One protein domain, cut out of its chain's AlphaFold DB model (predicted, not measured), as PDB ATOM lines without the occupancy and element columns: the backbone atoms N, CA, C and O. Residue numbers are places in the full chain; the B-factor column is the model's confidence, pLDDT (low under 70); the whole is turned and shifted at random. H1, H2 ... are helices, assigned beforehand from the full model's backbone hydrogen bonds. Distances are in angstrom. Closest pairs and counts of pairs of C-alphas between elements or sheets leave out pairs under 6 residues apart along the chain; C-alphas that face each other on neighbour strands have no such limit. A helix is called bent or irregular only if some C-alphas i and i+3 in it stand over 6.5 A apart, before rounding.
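What this domain is: This is residues 28 to 49 and 105 to 230 of the 249 residues of the protein "4Fe-4S binding protein" of Acetobacteraceae bacterium (UniProt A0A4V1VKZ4). Long helix H5 and H3 beside it form a middle layer, with H7 crossing on one side and H1 on the other, reaching H5 near one end; H6 lies at that end of H5. H4 lies toward H5's other end, and H8 and H9 lead away beyond H7. The 148 printed residues hold nine named helices, H1 to H9 in order, and no named strand: all helix. The whole is only just compact, close to loose, with a radius of gyration of the C-alphas of 17.7 A and spans of 52 by 46 by 29 A.

Where its parts are: H1, residues 28 to 47, begins at C-alpha (10.127, 5.348, -20.129), measures 29.2 A and is only just irregular: C-alphas 43 and 46 are 6.8 A apart. H2 is 106 to 111, H3 113 to 129, 23.8 A, H4 132 to 140, H5 145 to 170, 37.3 A, H6 176 to 185, H7 190 to 210, 27.8 A, H8 212 to 218, and H9 221 to 228, ending at (-5.637, 6.203, -39.811).

How they stand to each other: H5, the hub, touches H1, H3, H6 and H7. With H7 it makes a steep tilt of 49 degrees, opposite ways; C-alphas 166 and 199 are closest, 4.5 A. H3 touches H5 at a shallow tilt of 28 degrees, opposite ways, closest at C-alphas 125 and 154, 5.9 A. H1 touches H2, closest at C-alphas 31 and 110, 5.8 A. H4 is close to but not clearly touching H3. H8 and H9 only just touch, only at the corner, with 3 pairs of C-alphas within 8 A, closest at 215 and 222, 7.1 A. Every O i to N i+4 pair is within hydrogen-bond range except in H1, 14 of 16, and H7, 16 of 17.

The domain as a whole: The farthest C-alphas, Thr 185 and Asp 230, are 54.9 A apart. Residues 50 to 104 are not printed; C-alphas 49 and 105 are 35.6 A apart. The links printed whole are tight. Residues 140 to 145 stand free. No printed residue is under pLDDT 70.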
ATOM      1  N   ARG A  28      10.639   6.185 -21.221       90.56
ATOM      2  CA  ARG A  28      10.127   5.348 -20.129       90.56
ATOM      3  C   ARG A  28       9.841   6.158 -18.865       90.56
ATOM      4  O   ARG A  28       8.848   5.872 -18.204       90.56
ATOM      5  N   ARG A  29      10.674   7.152 -18.534       93.12
ATOM      6  CA  ARG A  29      10.417   8.076 -17.413       93.12
ATOM      7  C   ARG A  29       9.159   8.912 -17.650       93.12
ATOM      8  O   ARG A  29       8.341   9.003 -16.747       93.12
ATOM      9  N   ILE A  30       8.967   9.430 -18.866       93.62
ATOM     10  CA  ILE A  30       7.746  10.162 -19.242       93.62
ATOM     11  C   ILE A  30       6.515   9.265 -19.091       93.62
ATOM     12  O   ILE A  30       5.546   9.665 -18.461       93.62
ATOM     13  N   LYS A  31       6.572   8.021 -19.582       93.19
ATOM     14  CA  LYS A  31       5.469   7.064 -19.420       93.19
ATOM     15  C   LYS A  31       5.120   6.822 -17.948       93.19
ATOM     16  O   LYS A  31       3.947   6.721 -17.619       93.19
ATOM     17  N   TRP A  32       6.120   6.746 -17.066       94.44
ATOM     18  CA  TRP A  32       5.882   6.649 -15.622       94.44
ATOM     19  C   TRP A  32       5.225   7.900 -15.050       94.44
ATOM     20  O   TRP A  32       4.283   7.761 -14.284       94.44
ATOM     21  N   ALA A  33       5.665   9.094 -15.452       95.81
ATOM     22  CA  ALA A  33       5.032  10.339 -15.026       95.81
ATOM     23  C   ALA A  33       3.557  10.397 -15.457       95.81
ATOM     24  O   ALA A  33       2.695  10.648 -14.623       95.81
ATOM     25  N   VAL A  34       3.255  10.075 -16.721       95.75
ATOM     26  CA  VAL A  34       1.876  10.017 -17.237       95.75
ATOM     27  C   VAL A  34       1.044   8.994 -16.465       95.75
ATOM     28  O   VAL A  34      -0.045   9.321 -16.009       95.75
ATOM     29  N   LEU A  35       1.566   7.782 -16.257       95.50
ATOM     30  CA  LEU A  35       0.889   6.740 -15.480       95.50
ATOM     31  C   LEU A  35       0.577   7.214 -14.054       95.50
ATOM     32  O   LEU A  35      -0.543   7.029 -13.587       95.50
ATOM     33  N   THR A  36       1.542   7.835 -13.370       96.00
ATOM     34  CA  THR A  36       1.353   8.353 -12.009       96.00
ATOM     35  C   THR A  36       0.330   9.482 -11.971       96.00
ATOM     36  O   THR A  36      -0.500   9.491 -11.072       96.00
ATOM     37  N   VAL A  37       0.344  10.398 -12.943       97.06
ATOM     38  CA  VAL A  37      -0.648  11.480 -13.031       97.06
ATOM     39  C   VAL A  37      -2.044  10.916 -13.288       97.06
ATOM     40  O   VAL A  37      -2.971  11.282 -12.579       97.06
ATOM     41  N   LEU A  38      -2.205   9.996 -14.242       96.56
ATOM     42  CA  LEU A  38      -3.512   9.417 -14.571       96.56
ATOM     43  C   LEU A  38      -4.099   8.612 -13.409       96.56
ATOM     44  O   LEU A  38      -5.262   8.801 -13.069       96.56
ATOM     45  N   LEU A  39      -3.298   7.753 -12.772       96.44
ATOM     46  CA  LEU A  39      -3.740   7.021 -11.584       96.44
ATOM     47  C   LEU A  39      -3.975   7.961 -10.401       96.44
ATOM     48  O   LEU A  39      -4.931   7.774  -9.661       96.44
ATOM     49  N   GLY A  40      -3.129   8.979 -10.230       96.56
ATOM     50  CA  GLY A  40      -3.297   9.998  -9.200       96.56
ATOM     51  C   GLY A  40      -4.625  10.728  -9.352       96.56
ATOM     52  O   GLY A  40      -5.398  10.767  -8.407       96.56
ATOM     53  N   LEU A  41      -4.939  11.221 -10.552       95.94
ATOM     54  CA  LEU A  41      -6.232  11.838 -10.849       95.94
ATOM     55  C   LEU A  41      -7.384  10.864 -10.587       95.94
ATOM     56  O   LEU A  41      -8.332  11.220  -9.900       95.94
ATOM     57  N   TYR A  42      -7.272   9.626 -11.066       96.06
ATOM     58  CA  TYR A  42      -8.300   8.608 -10.877       96.06
ATOM     59  C   TYR A  42      -8.600   8.308  -9.399       96.06
ATOM     60  O   TYR A  42      -9.757   8.185  -9.012       96.06
ATOM     61  N   TYR A  43      -7.567   8.210  -8.558       95.88
ATOM     62  CA  TYR A  43      -7.745   7.901  -7.139       95.88
ATOM     63  C   TYR A  43      -8.053   9.119  -6.275       95.88
ATOM     64  O   TYR A  43      -8.677   8.950  -5.238       95.88
ATOM     65  N   VAL A  44      -7.599  10.317  -6.649       96.06
ATOM     66  CA  VAL A  44      -7.710  11.519  -5.805       96.06
ATOM     67  C   VAL A  44      -8.974  12.314  -6.106       96.06
ATOM     68  O   VAL A  44      -9.568  12.854  -5.179       96.06
ATOM     69  N   VAL A  45      -9.413  12.383  -7.367       95.62
ATOM     70  CA  VAL A  45     -10.556  13.222  -7.769       95.62
ATOM     71  C   VAL A  45     -11.832  12.952  -6.956       95.62
ATOM     72  O   VAL A  45     -12.431  13.933  -6.518       95.62
ATOM     73  N   PRO A  46     -12.236  11.696  -6.675       94.50
ATOM     74  CA  PRO A  46     -13.434  11.436  -5.869       94.50
ATOM     75  C   PRO A  46     -13.347  11.943  -4.422       94.50
ATOM     76  O   PRO A  46     -14.366  12.138  -3.777       94.50
ATOM     77  N   TRP A  47     -12.141  12.179  -3.897       94.56
ATOM     78  CA  TRP A  47     -11.937  12.680  -2.533       94.56
ATOM     79  C   TRP A  47     -11.915  14.202  -2.447       94.56
ATOM     80  O   TRP A  47     -11.904  14.756  -1.345       94.56
ATOM     81  N   LEU A  48     -11.860  14.894  -3.588       95.25
ATOM     82  CA  LEU A  48     -11.853  16.345  -3.604       95.25
ATOM     83  C   LEU A  48     -13.222  16.855  -3.162       95.25
ATOM     84  O   LEU A  48     -14.239  16.569  -3.793       95.25
ATOM     85  N   ARG A  49     -13.220  17.629  -2.076       93.56
ATOM     86  CA  ARG A  49     -14.410  18.303  -1.565       93.56
ATOM     87  C   ARG A  49     -14.587  19.661  -2.232       93.56
ATOM     88  O   ARG A  49     -13.616  20.380  -2.462       93.56
ATOM     89  N   ARG A 105       0.858   5.699 -32.151       88.31
ATOM     90  CA  ARG A 105       0.509   4.855 -30.994       88.31
ATOM     91  C   ARG A 105       0.593   5.556 -29.643       88.31
ATOM     92  O   ARG A 105       0.595   4.867 -28.624       88.31
ATOM     93  N   ILE A 106       0.648   6.886 -29.600       88.56
ATOM     94  CA  ILE A 106       0.817   7.615 -28.337       88.56
ATOM     95  C   ILE A 106      -0.323   7.332 -27.342       88.56
ATOM     96  O   ILE A 106      -0.052   7.037 -26.181       88.56
ATOM     97  N   TRP A 107      -1.577   7.282 -27.805       89.88
ATOM     98  CA  TRP A 107      -2.728   6.956 -26.956       89.88
ATOM     99  C   TRP A 107      -2.597   5.564 -26.327       89.88
ATOM    100  O   TRP A 107      -2.500   5.407 -25.109       89.88
ATOM    101  N   CYS A 108      -2.509   4.532 -27.171       90.31
ATOM    102  CA  CYS A 108      -2.372   3.148 -26.721       90.31
ATOM    103  C   CYS A 108      -1.108   2.919 -25.893       90.31
ATOM    104  O   CYS A 108      -1.101   2.075 -25.004       90.31
ATOM    105  N   GLY A 109      -0.031   3.647 -26.182       89.19
ATOM    106  CA  GLY A 109       1.262   3.482 -25.534       89.19
ATOM    107  C   GLY A 109       1.377   4.142 -24.162       89.19
ATOM    108  O   GLY A 109       2.181   3.665 -23.359       89.19
ATOM    109  N   PHE A 110       0.613   5.207 -23.887       91.00
ATOM    110  CA  PHE A 110       0.817   6.057 -22.705       91.00
ATOM    111  C   PHE A 110      -0.428   6.259 -21.844       91.00
ATOM    112  O   PHE A 110      -0.296   6.250 -20.623       91.00
ATOM    113  N   THR A 111      -1.600   6.445 -22.450       92.38
ATOM    114  CA  THR A 111      -2.795   6.937 -21.743       92.38
ATOM    115  C   THR A 111      -3.946   5.938 -21.718       92.38
ATOM    116  O   THR A 111      -4.814   6.043 -20.860       92.38
ATOM    117  N   CYS A 112      -3.957   4.957 -22.624       93.88
ATOM    118  CA  CYS A 112      -4.993   3.930 -22.658       93.88
ATOM    119  C   CYS A 112      -5.090   3.209 -21.300       93.88
ATOM    120  O   CYS A 112      -4.063   2.707 -20.825       93.88
ATOM    121  N   PRO A 113      -6.299   3.081 -20.714       93.31
ATOM    122  CA  PRO A 113      -6.508   2.398 -19.442       93.31
ATOM    123  C   PRO A 113      -5.813   1.037 -19.398       93.31
ATOM    124  O   PRO A 113      -4.920   0.812 -18.584       93.31
ATOM    125  N   GLN A 114      -6.094   0.160 -20.363       94.75
ATOM    126  CA  GLN A 114      -5.506  -1.179 -20.390       94.75
ATOM    127  C   GLN A 114      -3.975  -1.164 -20.241       94.75
ATOM    128  O   GLN A 114      -3.410  -1.980 -19.509       94.75
ATOM    129  N   THR A 115      -3.303  -0.207 -20.883       94.12
ATOM    130  CA  THR A 115      -1.851  -0.024 -20.789       94.12
ATOM    131  C   THR A 115      -1.417   0.492 -19.424       94.12
ATOM    132  O   THR A 115      -0.448  -0.032 -18.882       94.12
ATOM    133  N   VAL A 116      -2.104   1.487 -18.856       96.06
ATOM    134  CA  VAL A 116      -1.794   2.069 -17.537       96.06
ATOM    135  C   VAL A 116      -1.823   0.989 -16.448       96.06
ATOM    136  O   VAL A 116      -0.831   0.801 -15.739       96.06
ATOM    137  N   TRP A 117      -2.910   0.215 -16.369       96.00
ATOM    138  CA  TRP A 117      -3.052  -0.848 -15.368       96.00
ATOM    139  C   TRP A 117      -2.107  -2.028 -15.631       96.00
ATOM    140  O   TRP A 117      -1.458  -2.514 -14.703       96.00
ATOM    141  N   THR A 118      -1.938  -2.455 -16.887       95.06
ATOM    142  CA  THR A 118      -1.012  -3.553 -17.223       95.06
ATOM    143  C   THR A 118       0.445  -3.181 -16.917       95.06
ATOM    144  O   THR A 118       1.195  -3.999 -16.377       95.06
ATOM    145  N   ASP A 119       0.869  -1.944 -17.200       94.12
ATOM    146  CA  ASP A 119       2.216  -1.464 -16.866       94.12
ATOM    147  C   ASP A 119       2.462  -1.452 -15.352       94.12
ATOM    148  O   ASP A 119       3.556  -1.830 -14.910       94.12
ATOM    149  N   LEU A 120       1.457  -1.044 -14.568       95.50
ATOM    150  CA  LEU A 120       1.504  -1.076 -13.109       95.50
ATOM    151  C   LEU A 120       1.636  -2.517 -12.597       95.50
ATOM    152  O   LEU A 120       2.559  -2.818 -11.835       95.50
ATOM    153  N   PHE A 121       0.794  -3.435 -13.077       95.69
ATOM    154  CA  PHE A 121       0.817  -4.850 -12.685       95.69
ATOM    155  C   PHE A 121       2.154  -5.515 -13.025       95.69
ATOM    156  O   PHE A 121       2.724  -6.226 -12.194       95.69
ATOM    157  N   LEU A 122       2.698  -5.242 -14.215       93.50
ATOM    158  CA  LEU A 122       4.009  -5.726 -14.649       93.50
ATOM    159  C   LEU A 122       5.163  -5.114 -13.855       93.50
ATOM    160  O   LEU A 122       6.233  -5.716 -13.737       93.50
ATOM    161  N   TRP A 123       5.018  -3.890 -13.356       93.81
ATOM    162  CA  TRP A 123       6.013  -3.298 -12.470       93.81
ATOM    163  C   TRP A 123       6.010  -3.976 -11.104       93.81
ATOM    164  O   TRP A 123       7.081  -4.393 -10.665       93.81
ATOM    165  N   VAL A 124       4.836  -4.181 -10.504       95.19
ATOM    166  CA  VAL A 124       4.684  -4.917  -9.239       95.19
ATOM    167  C   VAL A 124       5.211  -6.343  -9.374       95.19
ATOM    168  O   VAL A 124       6.040  -6.777  -8.574       95.19
ATOM    169  N   GLU A 125       4.826  -7.045 -10.442       93.69
ATOM    170  CA  GLU A 125       5.317  -8.393 -10.736       93.69
ATOM    171  C   GLU A 125       6.843  -8.423 -10.812       93.69
ATOM    172  O   GLU A 125       7.471  -9.285 -10.205       93.69
ATOM    173  N   ARG A 126       7.469  -7.459 -11.495       91.94
ATOM    174  CA  ARG A 126       8.936  -7.387 -11.575       91.94
ATOM    175  C   ARG A 126       9.598  -7.087 -10.234       91.94
ATOM    176  O   ARG A 126      10.730  -7.516 -10.031       91.94
ATOM    177  N   ARG A 127       8.948  -6.355  -9.326       92.62
ATOM    178  CA  ARG A 127       9.502  -6.101  -7.986       92.62
ATOM    179  C   ARG A 127       9.446  -7.329  -7.086       92.62
ATOM    180  O   ARG A 127      10.374  -7.536  -6.315       92.62
ATOM    181  N   ILE A 128       8.423  -8.167  -7.233       93.19
ATOM    182  CA  ILE A 128       8.230  -9.361  -6.398       93.19
ATOM    183  C   ILE A 128       8.938 -10.591  -6.996       93.19
ATOM    184  O   ILE A 128       9.671 -11.308  -6.308       93.19
ATOM    185  N   GLU A 129       8.759 -10.831  -8.295       89.62
ATOM    186  CA  GLU A 129       9.292 -11.989  -9.024       89.62
ATOM    187  C   GLU A 129      10.601 -11.700  -9.781       89.62
ATOM    188  O   GLU A 129      11.158 -12.607 -10.396       89.62
ATOM    189  N   GLY A 130      11.137 -10.480  -9.743       88.31
ATOM    190  CA  GLY A 130      12.412 -10.124 -10.377       88.31
ATOM    191  C   GLY A 130      12.362  -9.937 -11.902       88.31
ATOM    192  O   GLY A 130      11.304  -9.920 -12.538       88.31
ATOM    193  N   ASP A 131      13.539  -9.757 -12.510       86.31
ATOM    194  CA  ASP A 131      13.664  -9.482 -13.947       86.31
ATOM    195  C   ASP A 131      13.385 -10.725 -14.822       86.31
ATOM    196  O   ASP A 131      13.257 -11.850 -14.333       86.31
ATOM    197  N   ARG A 132      13.278 -10.522 -16.141       86.19
ATOM    198  CA  ARG A 132      12.931 -11.541 -17.149       86.19
ATOM    199  C   ARG A 132      13.662 -12.874 -16.952       86.19
ATOM    200  O   ARG A 132      13.001 -13.903 -16.843       86.19
ATOM    201  N   ASN A 133      14.993 -12.863 -16.871       86.38
ATOM    202  CA  ASN A 133      15.788 -14.096 -16.796       86.38
ATOM    203  C   ASN A 133      15.538 -14.868 -15.491       86.38
ATOM    204  O   ASN A 133      15.435 -16.093 -15.507       86.38
ATOM    205  N   ALA A 134      15.376 -14.159 -14.370       86.38
ATOM    206  CA  ALA A 134      15.085 -14.774 -13.077       86.38
ATOM    207  C   ALA A 134      13.694 -15.426 -13.057       86.38
ATOM    208  O   ALA A 134      13.531 -16.513 -12.502       86.38
ATOM    209  N   ARG A 135      12.700 -14.796 -13.699       87.25
ATOM    210  CA  ARG A 135      11.354 -15.365 -13.865       87.25
ATOM    211  C   ARG A 135      11.357 -16.588 -14.770       87.25
ATOM    212  O   ARG A 135      10.834 -17.617 -14.368       87.25
ATOM    213  N   MET A 136      12.008 -16.509 -15.932       87.81
ATOM    214  CA  MET A 136      12.120 -17.645 -16.855       87.81
ATOM    215  C   MET A 136      12.800 -18.850 -16.193       87.81
ATOM    216  O   MET A 136      12.274 -19.957 -16.261       87.81
ATOM    217  N   LYS A 137      13.921 -18.635 -15.486       87.94
ATOM    218  CA  LYS A 137      14.624 -19.702 -14.756       87.94
ATOM    219  C   LYS A 137      13.754 -20.313 -13.652       87.94
ATOM    220  O   LYS A 137      13.710 -21.532 -13.519       87.94
ATOM    221  N   ARG A 138      13.041 -19.487 -12.876       87.75
ATOM    222  CA  ARG A 138      12.116 -19.969 -11.833       87.75
ATOM    223  C   ARG A 138      10.921 -20.717 -12.396       87.75
ATOM    224  O   ARG A 138      10.443 -21.648 -11.757       87.75
ATOM    225  N   ASP A 139      10.423 -20.297 -13.554       87.25
ATOM    226  CA  ASP A 139       9.270 -20.943 -14.158       87.25
ATOM    227  C   ASP A 139       9.607 -22.300 -14.780       87.25
ATOM    228  O   ASP A 139       8.754 -23.186 -14.730       87.25
ATOM    229  N   ALA A 140      10.847 -22.478 -15.251       87.75
ATOM    230  CA  ALA A 140      11.380 -23.747 -15.746       87.75
ATOM    231  C   ALA A 140      11.802 -24.734 -14.636       87.75
ATOM    232  O   ALA A 140      11.854 -25.935 -14.877       87.75
ATOM    233  N   GLY A 141      12.128 -24.247 -13.433       86.31
ATOM    234  CA  GLY A 141      12.540 -25.090 -12.304       86.31
ATOM    235  C   GLY A 141      11.377 -25.768 -11.555       86.31
ATOM    236  O   GLY A 141      10.209 -25.415 -11.763       86.31
ATOM    237  N   PRO A 142      11.678 -26.704 -10.630       86.44
ATOM    238  CA  PRO A 142      10.667 -27.343  -9.788       86.44
ATOM    239  C   PRO A 142       9.943 -26.316  -8.897       86.44
ATOM    240  O   PRO A 142      10.479 -25.238  -8.614       86.44
ATOM    241  N   PRO A 143       8.703 -26.597  -8.456       86.69
ATOM    242  CA  PRO A 143       7.989 -25.719  -7.538       86.69
ATOM    243  C   PRO A 143       8.718 -25.662  -6.187       86.69
ATOM    244  O   PRO A 143       8.751 -26.632  -5.441       86.69
ATOM    245  N   THR A 144       9.317 -24.514  -5.872       92.44
ATOM    246  CA  THR A 144       9.968 -24.256  -4.580       92.44
ATOM    247  C   THR A 144       9.088 -23.389  -3.680       92.44
ATOM    248  O   THR A 144       8.240 -22.629  -4.159       92.44
ATOM    249  N   ARG A 145       9.331 -23.431  -2.361       92.25
ATOM    250  CA  ARG A 145       8.647 -22.559  -1.389       92.25
ATOM    251  C   ARG A 145       8.807 -21.070  -1.730       92.25
ATOM    252  O   ARG A 145       7.829 -20.333  -1.675       92.25
ATOM    253  N   ASP A 146      10.000 -20.641  -2.157       90.06
ATOM    254  CA  ASP A 146      10.252 -19.263  -2.625       90.06
ATOM    255  C   ASP A 146       9.372 -18.902  -3.834       90.06
ATOM    256  O   ASP A 146       8.763 -17.832  -3.861       90.06
ATOM    257  N   ARG A 147       9.225 -19.814  -4.809       90.81
ATOM    258  CA  ARG A 147       8.352 -19.603  -5.976       90.81
ATOM    259  C   ARG A 147       6.893 -19.429  -5.559       90.81
ATOM    260  O   ARG A 147       6.226 -18.532  -6.073       90.81
ATOM    261  N   MET A 148       6.400 -20.267  -4.646       92.50
ATOM    262  CA  MET A 148       5.021 -20.181  -4.153       92.50
ATOM    263  C   MET A 148       4.774 -18.875  -3.396       92.50
ATOM    264  O   MET A 148       3.813 -18.177  -3.705       92.50
ATOM    265  N   LEU A 149       5.673 -18.501  -2.479       94.12
ATOM    266  CA  LEU A 149       5.559 -17.263  -1.702       94.12
ATOM    267  C   LEU A 149       5.566 -16.020  -2.596       94.12
ATOM    268  O   LEU A 149       4.725 -15.142  -2.429       94.12
ATOM    269  N   ARG A 150       6.457 -15.952  -3.594       93.88
ATOM    270  CA  ARG A 150       6.495 -14.822  -4.539       93.88
ATOM    271  C   ARG A 150       5.242 -14.736  -5.396       93.88
ATOM    272  O   ARG A 150       4.741 -13.640  -5.628       93.88
ATOM    273  N   ARG A 151       4.718 -15.877  -5.853       92.81
ATOM    274  CA  ARG A 151       3.460 -15.909  -6.608       92.81
ATOM    275  C   ARG A 151       2.294 -15.449  -5.743       92.81
ATOM    276  O   ARG A 151       1.539 -14.594  -6.191       92.81
ATOM    277  N   ALA A 152       2.185 -15.953  -4.516       95.25
ATOM    278  CA  ALA A 152       1.162 -15.525  -3.569       95.25
ATOM    279  C   ALA A 152       1.258 -14.017  -3.291       95.25
ATOM    280  O   ALA A 152       0.269 -13.310  -3.443       95.25
ATOM    281  N   ALA A 153       2.460 -13.504  -3.007       96.31
ATOM    282  CA  ALA A 153       2.694 -12.077  -2.793       96.31
ATOM    283  C   ALA A 153       2.325 -11.229  -4.020       96.31
ATOM    284  O   ALA A 153       1.710 -10.175  -3.882       96.31
ATOM    285  N   LYS A 154       2.646 -11.695  -5.235       95.81
ATOM    286  CA  LYS A 154       2.247 -11.026  -6.479       95.81
ATOM    287  C   LYS A 154       0.729 -10.975  -6.624       95.81
ATOM    288  O   LYS A 154       0.195  -9.909  -6.902       95.81
ATOM    289  N   HIS A 155       0.048 -12.105  -6.453       96.94
ATOM    290  CA  HIS A 155      -1.406 -12.164  -6.590       96.94
ATOM    291  C   HIS A 155      -2.109 -11.346  -5.503       96.94
ATOM    292  O   HIS A 155      -3.055 -10.634  -5.820       96.94
ATOM    293  N   ALA A 156      -1.596 -11.345  -4.271       97.25
ATOM    294  CA  ALA A 156      -2.077 -10.468  -3.208       97.25
ATOM    295  C   ALA A 156      -1.926  -8.986  -3.590       97.25
ATOM    296  O   ALA A 156      -2.893  -8.234  -3.519       97.25
ATOM    297  N   ALA A 157      -0.755  -8.568  -4.081       97.56
ATOM    298  CA  ALA A 157      -0.537  -7.187  -4.511       97.56
ATOM    299  C   ALA A 157      -1.435  -6.788  -5.697       97.56
ATOM    300  O   ALA A 157      -1.978  -5.686  -5.724       97.56
ATOM    301  N   TRP A 158      -1.631  -7.685  -6.666       97.69
ATOM    302  CA  TRP A 158      -2.560  -7.474  -7.778       97.69
ATOM    303  C   TRP A 158      -4.009  -7.347  -7.314       97.69
ATOM    304  O   TRP A 158      -4.716  -6.477  -7.812       97.69
ATOM    305  N   LEU A 159      -4.442  -8.178  -6.365       97.69
ATOM    306  CA  LEU A 159      -5.788  -8.104  -5.800       97.69
ATOM    307  C   LEU A 159      -6.004  -6.804  -5.029       97.69
ATOM    308  O   LEU A 159      -7.046  -6.190  -5.207       97.69
ATOM    309  N   VAL A 160      -5.022  -6.336  -4.254       97.38
ATOM    310  CA  VAL A 160      -5.116  -5.039  -3.561       97.38
ATOM    311  C   VAL A 160      -5.269  -3.892  -4.561       97.38
ATOM    312  O   VAL A 160      -6.139  -3.045  -4.392       97.38
ATOM    313  N   ILE A 161      -4.471  -3.872  -5.633       97.44
ATOM    314  CA  ILE A 161      -4.574  -2.825  -6.665       97.44
ATOM    315  C   ILE A 161      -5.907  -2.918  -7.415       97.44
ATOM    316  O   ILE A 161      -6.530  -1.895  -7.705       97.44
ATOM    317  N   ALA A 162      -6.356  -4.130  -7.732       97.50
ATOM    318  CA  ALA A 162      -7.632  -4.349  -8.395       97.50
ATOM    319  C   ALA A 162      -8.811  -3.917  -7.511       97.50
ATOM    320  O   ALA A 162      -9.699  -3.229  -8.001       97.50
ATOM    321  N   ALA A 163      -8.776  -4.241  -6.216       96.88
ATOM    322  CA  ALA A 163      -9.767  -3.832  -5.226       96.88
ATOM    323  C   ALA A 163      -9.793  -2.312  -5.053       96.88
ATOM    324  O   ALA A 163     -10.857  -1.704  -5.087       96.88
ATOM    325  N   ALA A 164      -8.622  -1.675  -4.960       96.31
ATOM    326  CA  ALA A 164      -8.527  -0.220  -4.922       96.31
ATOM    327  C   ALA A 164      -9.110   0.416  -6.193       96.31
ATOM    328  O   ALA A 164      -9.826   1.405  -6.108       96.31
ATOM    329  N   THR A 165      -8.840  -0.164  -7.368       96.69
ATOM    330  CA  THR A 165      -9.403   0.303  -8.646       96.69
ATOM    331  C   THR A 165     -10.923   0.161  -8.671       96.69
ATOM    332  O   THR A 165     -11.618   1.130  -8.951       96.69
ATOM    333  N   GLY A 166     -11.454  -1.016  -8.332       95.06
ATOM    334  CA  GLY A 166     -12.897  -1.244  -8.293       95.06
ATOM    335  C   GLY A 166     -13.607  -0.335  -7.293       95.06
ATOM    336  O   GLY A 166     -14.631   0.251  -7.625       95.06
ATOM    337  N   GLY A 167     -13.025  -0.148  -6.105       94.81
ATOM    338  CA  GLY A 167     -13.535   0.781  -5.096       94.81
ATOM    339  C   GLY A 167     -13.536   2.226  -5.584       94.81
ATOM    340  O   GLY A 167     -14.559   2.892  -5.493       94.81
ATOM    341  N   ALA A 168     -12.429   2.697  -6.163       95.75
ATOM    342  CA  ALA A 168     -12.328   4.055  -6.695       95.75
ATOM    343  C   ALA A 168     -13.335   4.331  -7.817       95.75
ATOM    344  O   ALA A 168     -13.868   5.432  -7.893       95.75
ATOM    345  N   TRP A 169     -13.652   3.336  -8.653       95.75
ATOM    346  CA  TRP A 169     -14.708   3.487  -9.653       95.75
ATOM    347  C   TRP A 169     -16.072   3.771  -9.018       95.75
ATOM    348  O   TRP A 169     -16.779   4.662  -9.471       95.75
ATOM    349  N   ILE A 170     -16.421   3.061  -7.944       95.44
ATOM    350  CA  ILE A 170     -17.695   3.262  -7.238       95.44
ATOM    351  C   ILE A 170     -17.755   4.641  -6.583       95.44
ATOM    352  O   ILE A 170     -18.815   5.259  -6.577       95.44
ATOM    353  N   MET A 171     -16.620   5.161  -6.105       95.44
ATOM    354  CA  MET A 171     -16.543   6.513  -5.539       95.44
ATOM    355  C   MET A 171     -16.957   7.605  -6.537       95.44
ATOM    356  O   MET A 171     -17.264   8.710  -6.118       95.44
ATOM    357  N   TYR A 172     -16.986   7.342  -7.848       95.19
ATOM    358  CA  TYR A 172     -17.532   8.299  -8.819       95.19
ATOM    359  C   TYR A 172     -19.066   8.325  -8.863       95.19
ATOM    360  O   TYR A 172     -19.619   9.255  -9.440       95.19
ATOM    361  N   PHE A 173     -19.747   7.344  -8.270       94.00
ATOM    362  CA  PHE A 173     -21.211   7.209  -8.269       94.00
ATOM    363  C   PHE A 173     -21.832   7.356  -6.876       94.00
ATOM    364  O   PHE A 173     -23.000   7.708  -6.755       94.00
ATOM    365  N   GLN A 174     -21.060   7.085  -5.826       93.00
ATOM    366  CA  GLN A 174     -21.458   7.243  -4.429       93.00
ATOM    367  C   GLN A 174     -20.407   8.071  -3.688       93.00
ATOM    368  O   GLN A 174     -19.232   8.032  -4.048       93.00
ATOM    369  N   ASP A 175     -20.820   8.785  -2.639       93.12
ATOM    370  CA  ASP A 175     -19.917   9.619  -1.838       93.12
ATOM    371  C   ASP A 175     -18.702   8.824  -1.321       93.12
ATOM    372  O   ASP A 175     -18.851   7.785  -0.670       93.12
ATOM    373  N   ALA A 176     -17.492   9.321  -1.605       93.56
ATOM    374  CA  ALA A 176     -16.264   8.544  -1.457       93.56
ATOM    375  C   ALA A 176     -15.972   8.080  -0.008       93.56
ATOM    376  O   ALA A 176     -15.744   6.884   0.197       93.56
ATOM    377  N   PRO A 177     -16.001   8.937   1.033       93.31
ATOM    378  CA  PRO A 177     -15.796   8.491   2.413       93.31
ATOM    379  C   PRO A 177     -16.904   7.577   2.925       93.31
ATOM    380  O   PRO A 177     -16.615   6.649   3.683       93.31
ATOM    381  N   THR A 178     -18.150   7.820   2.510       92.62
ATOM    382  CA  THR A 178     -19.293   6.990   2.903       92.62
ATOM    383  C   THR A 178     -19.129   5.576   2.362       92.62
ATOM    384  O   THR A 178     -19.062   4.628   3.147       92.62
ATOM    385  N   VAL A 179     -18.923   5.425   1.050       93.88
ATOM    386  CA  VAL A 179     -18.812   4.100   0.428       93.88
ATOM    387  C   VAL A 179     -17.582   3.331   0.914       93.88
ATOM    388  O   VAL A 179     -17.644   2.122   1.137       93.88
ATOM    389  N   VAL A 180     -16.460   4.015   1.159       94.62
ATOM    390  CA  VAL A 180     -15.260   3.374   1.720       94.62
ATOM    391  C   VAL A 180     -15.535   2.834   3.116       94.62
ATOM    392  O   VAL A 180     -15.155   1.700   3.414       94.62
ATOM    393  N   ARG A 181     -16.205   3.616   3.968       95.31
ATOM    394  CA  ARG A 181     -16.571   3.169   5.312       95.31
ATOM    395  C   ARG A 181     -17.494   1.960   5.243       95.31
ATOM    396  O   ARG A 181     -17.203   0.963   5.892       95.31
ATOM    397  N   GLU A 182     -18.543   2.027   4.433       94.75
ATOM    398  CA  GLU A 182     -19.531   0.956   4.294       94.75
ATOM    399  C   GLU A 182     -18.919  -0.352   3.789       94.75
ATOM    400  O   GLU A 182     -19.207  -1.420   4.338       94.75
ATOM    401  N   ILE A 183     -18.027  -0.282   2.794       94.12
ATOM    402  CA  ILE A 183     -17.316  -1.457   2.277       94.12
ATOM    403  C   ILE A 183     -16.466  -2.091   3.383       94.12
ATOM    404  O   ILE A 183     -16.504  -3.313   3.548       94.12
ATOM    405  N   LEU A 184     -15.724  -1.280   4.148       93.81
ATOM    406  CA  LEU A 184     -14.838  -1.754   5.218       93.81
ATOM    407  C   LEU A 184     -15.598  -2.296   6.435       93.81
ATOM    408  O   LEU A 184     -15.107  -3.213   7.089       93.81
ATOM    409  N   THR A 185     -16.778  -1.755   6.746       95.19
ATOM    410  CA  THR A 185     -17.596  -2.198   7.886       95.19
ATOM    411  C   THR A 185     -18.543  -3.349   7.557       95.19
ATOM    412  O   THR A 185     -19.248  -3.810   8.450       95.19
ATOM    413  N   GLY A 186     -18.595  -3.822   6.306       93.25
ATOM    414  CA  GLY A 186     -19.536  -4.879   5.919       93.25
ATOM    415  C   GLY A 186     -20.974  -4.388   5.701       93.25
ATOM    416  O   GLY A 186     -21.887  -5.207   5.670       93.25
ATOM    417  N   ALA A 187     -21.188  -3.071   5.618       94.69
ATOM    418  CA  ALA A 187     -22.512  -2.442   5.636       94.69
ATOM    419  C   ALA A 187     -22.980  -1.945   4.257       94.69
ATOM    420  O   ALA A 187     -24.094  -1.439   4.145       94.69
ATOM    421  N   ALA A 188     -22.147  -2.071   3.219       93.81
ATOM    422  CA  ALA A 188     -22.504  -1.614   1.880       93.81
ATOM    423  C   ALA A 188     -23.655  -2.437   1.282       93.81
ATOM    424  O   ALA A 188     -23.857  -3.612   1.604       93.81
ATOM    425  N   SER A 189     -24.404  -1.821   0.367       94.62
ATOM    426  CA  SER A 189     -25.492  -2.500  -0.337       94.62
ATOM    427  C   SER A 189     -24.989  -3.676  -1.190       94.62
ATOM    428  O   SER A 189     -23.836  -3.709  -1.634       94.62
ATOM    429  N   LEU A 190     -25.874  -4.639  -1.475       95.62
ATOM    430  CA  LEU A 190     -25.558  -5.778  -2.349       95.62
ATOM    431  C   LEU A 190     -25.079  -5.318  -3.735       95.62
ATOM    432  O   LEU A 190     -24.143  -5.893  -4.285       95.62
ATOM    433  N   GLU A 191     -25.693  -4.265  -4.274       93.44
ATOM    434  CA  GLU A 191     -25.300  -3.646  -5.540       93.44
ATOM    435  C   GLU A 191     -23.863  -3.106  -5.485       93.44
ATOM    436  O   GLU A 191     -23.057  -3.382  -6.376       93.44
ATOM    437  N   THR A 192     -23.513  -2.406  -4.403       94.75
ATOM    438  CA  THR A 192     -22.165  -1.865  -4.192       94.75
ATOM    439  C   THR A 192     -21.128  -2.983  -4.152       94.75
ATOM    440  O   THR A 192     -20.115  -2.911  -4.850       94.75
ATOM    441  N   TYR A 193     -21.391  -4.064  -3.411       96.56
ATOM    442  CA  TYR A 193     -20.499  -5.226  -3.386       96.56
ATOM    443  C   TYR A 193     -20.421  -5.953  -4.729       96.56
ATOM    444  O   TYR A 193     -19.338  -6.401  -5.116       96.56
ATOM    445  N   PHE A 194     -21.534  -6.051  -5.459       96.50
ATOM    446  CA  PHE A 194     -21.564  -6.658  -6.785       96.50
ATOM    447  C   PHE A 194     -20.661  -5.895  -7.758       96.50
ATOM    448  O   PHE A 194     -19.760  -6.494  -8.352       96.50
ATOM    449  N   PHE A 195     -20.835  -4.577  -7.884       96.00
ATOM    450  CA  PHE A 195     -19.996  -3.763  -8.763       96.00
ATOM    451  C   PHE A 195     -18.545  -3.710  -8.282       96.00
ATOM    452  O   PHE A 195     -17.630  -3.793  -9.103       96.00
ATOM    453  N   PHE A 196     -18.306  -3.675  -6.969       97.00
ATOM    454  CA  PHE A 196     -16.957  -3.742  -6.407       97.00
ATOM    455  C   PHE A 196     -16.250  -5.027  -6.829       97.00
ATOM    456  O   PHE A 196     -15.137  -4.984  -7.358       97.00
ATOM    457  N   GLY A 197     -16.915  -6.171  -6.657       97.31
ATOM    458  CA  GLY A 197     -16.413  -7.474  -7.079       97.31
ATOM    459  C   GLY A 197     -16.220  -7.559  -8.593       97.31
ATOM    460  O   GLY A 197     -15.184  -8.052  -9.044       97.31
ATOM    461  N   LEU A 198     -17.160  -7.029  -9.380       97.75
ATOM    462  CA  LEU A 198     -17.098  -7.009 -10.842       97.75
ATOM    463  C   LEU A 198     -15.890  -6.210 -11.344       97.75
ATOM    464  O   LEU A 198     -15.079  -6.739 -12.107       97.75
ATOM    465  N   PHE A 199     -15.727  -4.959 -10.905       96.81
ATOM    466  CA  PHE A 199     -14.620  -4.101 -11.338       96.81
ATOM    467  C   PHE A 199     -13.268  -4.583 -10.808       96.81
ATOM    468  O   PHE A 199     -12.268  -4.539 -11.527       96.81
ATOM    469  N   THR A 200     -13.232  -5.140  -9.596       97.75
ATOM    470  CA  THR A 200     -12.033  -5.795  -9.054       97.75
ATOM    471  C   THR A 200     -11.643  -7.005  -9.898       97.75
ATOM    472  O   THR A 200     -10.502  -7.117 -10.350       97.75
ATOM    473  N   THR A 201     -12.588  -7.904 -10.170       97.75
ATOM    474  CA  THR A 201     -12.325  -9.140 -10.921       97.75
ATOM    475  C   THR A 201     -11.911  -8.832 -12.352       97.75
ATOM    476  O   THR A 201     -10.909  -9.361 -12.831       97.75
ATOM    477  N   THR A 202     -12.631  -7.939 -13.028       96.81
ATOM    478  CA  THR A 202     -12.294  -7.521 -14.394       96.81
ATOM    479  C   THR A 202     -10.925  -6.849 -14.449       96.81
ATOM    480  O   THR A 202     -10.102  -7.259 -15.262       96.81
ATOM    481  N   THR A 203     -10.602  -5.922 -13.542       97.00
ATOM    482  CA  THR A 203      -9.261  -5.306 -13.481       97.00
ATOM    483  C   THR A 203      -8.171  -6.359 -13.277       97.00
ATOM    484  O   THR A 203      -7.165  -6.373 -13.991       97.00
ATOM    485  N   TYR A 204      -8.381  -7.284 -12.339       97.38
ATOM    486  CA  TYR A 204      -7.436  -8.354 -12.034       97.38
ATOM    487  C   TYR A 204      -7.207  -9.297 -13.224       97.38
ATOM    488  O   TYR A 204      -6.061  -9.615 -13.552       97.38
ATOM    489  N   VAL A 205      -8.276  -9.711 -13.909       96.44
ATOM    490  CA  VAL A 205      -8.201 -10.599 -15.078       96.44
ATOM    491  C   VAL A 205      -7.574  -9.881 -16.272       96.44
ATOM    492  O   VAL A 205      -6.636 -10.402 -16.883       96.44
ATOM    493  N   LEU A 206      -8.044  -8.673 -16.590       95.75
ATOM    494  CA  LEU A 206      -7.635  -7.942 -17.786       95.75
ATOM    495  C   LEU A 206      -6.188  -7.446 -17.700       95.75
ATOM    496  O   LEU A 206      -5.432  -7.629 -18.656       95.75
ATOM    497  N   ALA A 207      -5.770  -6.872 -16.570       94.38
ATOM    498  CA  ALA A 207      -4.400  -6.381 -16.392       94.38
ATOM    499  C   ALA A 207      -3.420  -7.495 -15.982       94.38
ATOM    500  O   ALA A 207      -2.245  -7.486 -16.360       94.38
ATOM    501  N   GLY A 208      -3.888  -8.478 -15.206       92.12
ATOM    502  CA  GLY A 208      -3.055  -9.562 -14.691       92.12
ATOM    503  C   GLY A 208      -2.769 -10.652 -15.716       92.12
ATOM    504  O   GLY A 208      -1.612 -11.064 -15.834       92.12
ATOM    505  N   PHE A 209      -3.781 -11.089 -16.469       91.38
ATOM    506  CA  PHE A 209      -3.706 -12.280 -17.322       91.38
ATOM    507  C   PHE A 209      -3.888 -11.962 -18.803       91.38
ATOM    508  O   PHE A 209      -3.038 -12.348 -19.599       91.38
ATOM    509  N   ALA A 210      -4.960 -11.253 -19.173       92.00
ATOM    510  CA  ALA A 210      -5.280 -11.026 -20.580       92.00
ATOM    511  C   ALA A 210      -4.262 -10.093 -21.253       92.00
ATOM    512  O   ALA A 210      -3.773 -10.416 -22.328       92.00
ATOM    513  N   ARG A 211      -3.889  -8.973 -20.618       91.12
ATOM    514  CA  ARG A 211      -2.810  -8.065 -21.053       91.12
ATOM    515  C   ARG A 211      -2.907  -7.715 -22.542       91.12
ATOM    516  O   ARG A 211      -3.847  -7.036 -22.947       91.12
ATOM    517  N   GLU A 212      -1.965  -8.183 -23.361       89.31
ATOM    518  CA  GLU A 212      -1.931  -7.976 -24.808       89.31
ATOM    519  C   GLU A 212      -3.100  -8.632 -25.549       89.31
ATOM    520  O   GLU A 212      -3.474  -8.158 -26.616       89.31
ATOM    521  N   GLN A 213      -3.718  -9.678 -24.992       90.06
ATOM    522  CA  GLN A 213      -4.904 -10.315 -25.571       90.06
ATOM    523  C   GLN A 213      -6.077  -9.333 -25.635       90.06
ATOM    524  O   GLN A 213      -6.845  -9.367 -26.594       90.06
ATOM    525  N   VAL A 214      -6.169  -8.402 -24.676       92.94
ATOM    526  CA  VAL A 214      -7.165  -7.325 -24.720       92.94
ATOM    527  C   VAL A 214      -6.931  -6.459 -25.950       92.94
ATOM    528  O   VAL A 214      -7.860  -6.206 -26.704       92.94
ATOM    529  N   CYS A 215      -5.689  -6.051 -26.208       90.50
ATOM    530  CA  CYS A 215      -5.362  -5.238 -27.378       90.50
ATOM    531  C   CYS A 215      -5.543  -6.004 -28.699       90.50
ATOM    532  O   CYS A 215      -5.969  -5.408 -29.679       90.50
ATOM    533  N   THR A 216      -5.240  -7.302 -28.739       88.38
ATOM    534  CA  THR A 216      -5.312  -8.104 -29.971       88.38
ATOM    535  C   THR A 216      -6.742  -8.509 -30.335       88.38
ATOM    536  O   THR A 216      -7.097  -8.480 -31.513       88.38
ATOM    537  N   TYR A 217      -7.554  -8.896 -29.347       88.62
ATOM    538  CA  TYR A 217      -8.841  -9.558 -29.589       88.62
ATOM    539  C   TYR A 217     -10.063  -8.785 -29.090       88.62
ATOM    540  O   TYR A 217     -11.127  -8.919 -29.684       88.62
ATOM    541  N   MET A 218      -9.941  -7.984 -28.028       91.56
ATOM    542  CA  MET A 218     -11.091  -7.283 -27.435       91.56
ATOM    543  C   MET A 218     -11.191  -5.830 -27.896       91.56
ATOM    544  O   MET A 218     -12.278  -5.312 -28.125       91.56
ATOM    545  N   CYS A 219     -10.053  -5.149 -28.000       92.75
ATOM    546  CA  CYS A 219      -9.995  -3.738 -28.322       92.75
ATOM    547  C   CYS A 219     -10.160  -3.555 -29.835       92.75
ATOM    548  O   CYS A 219      -9.313  -4.028 -30.594       92.75
ATOM    549  N   PRO A 220     -11.190  -2.831 -30.305       91.19
ATOM    550  CA  PRO A 220     -11.328  -2.545 -31.730       91.19
ATOM    551  C   PRO A 220     -10.323  -1.479 -32.198       91.19
ATOM    552  O   PRO A 220     -10.044  -1.361 -33.392       91.19
ATOM    553  N   TRP A 221      -9.753  -0.713 -31.261       90.38
ATOM    554  CA  TRP A 221      -8.924   0.455 -31.550       90.38
ATOM    555  C   TRP A 221      -7.710   0.182 -32.444       90.38
ATOM    556  O   TRP A 221      -7.506   0.955 -33.376       90.38
ATOM    557  N   PRO A 222      -6.912  -0.891 -32.256       88.19
ATOM    558  CA  PRO A 222      -5.743  -1.129 -33.103       88.19
ATOM    559  C   PRO A 222      -6.087  -1.305 -34.586       88.19
ATOM    560  O   PRO A 222      -5.255  -0.994 -35.436       88.19
ATOM    561  N   ARG A 223      -7.310  -1.758 -34.905       88.06
ATOM    562  CA  ARG A 223      -7.792  -1.877 -36.289       88.06
ATOM    563  C   ARG A 223      -8.106  -0.509 -36.885       88.06
ATOM    564  O   ARG A 223      -7.613  -0.203 -37.963       88.06
ATOM    565  N   PHE A 224      -8.850   0.326 -36.154       87.50
ATOM    566  CA  PHE A 224      -9.108   1.711 -36.562       87.50
ATOM    567  C   PHE A 224      -7.811   2.496 -36.719       87.50
ATOM    568  O   PHE A 224      -7.594   3.156 -37.727       87.50
ATOM    569  N   GLN A 225      -6.914   2.365 -35.747       87.69
ATOM    570  CA  GLN A 225      -5.608   2.997 -35.781       87.69
ATOM    571  C   GLN A 225      -4.808   2.595 -37.019       87.69
ATOM    572  O   GLN A 225      -4.224   3.467 -37.641       87.69
ATOM    573  N   GLY A 226      -4.801   1.316 -37.404       84.75
ATOM    574  CA  GLY A 226      -4.090   0.865 -38.603       84.75
ATOM    575  C   GLY A 226      -4.545   1.551 -39.895       84.75
ATOM    576  O   GLY A 226      -3.720   1.754 -40.775       84.75
ATOM    577  N   ALA A 227      -5.819   1.942 -39.987       87.56
ATOM    578  CA  ALA A 227      -6.371   2.638 -41.151       87.56
ATOM    579  C   ALA A 227      -6.146   4.164 -41.135       87.56
ATOM    580  O   ALA A 227      -6.296   4.803 -42.168       87.56
ATOM    581  N   MET A 228      -5.811   4.749 -39.979       87.44
ATOM    582  CA  MET A 228      -5.637   6.203 -39.811       87.44
ATOM    583  C   MET A 228      -4.189   6.681 -39.968       87.44
ATOM    584  O   MET A 228      -3.955   7.887 -39.963       87.44
ATOM    585  N   LEU A 229      -3.221   5.765 -40.033       87.75
ATOM    586  CA  LEU A 229      -1.809   6.118 -40.179       87.75
ATOM    587  C   LEU A 229      -1.455   6.294 -41.652       87.75
ATOM    588  O   LEU A 229      -1.797   5.455 -42.484       87.75
ATOM    589  N   ASP A 230      -0.707   7.348 -41.938       85.62
ATOM    590  CA  ASP A 230      -0.117   7.653 -43.237       85.62
ATOM    591  C   ASP A 230       1.425   7.656 -43.162       85.62
ATOM    592  O   ASP A 230       2.026   7.228 -42.171       85.62
TER     593      ASP A 230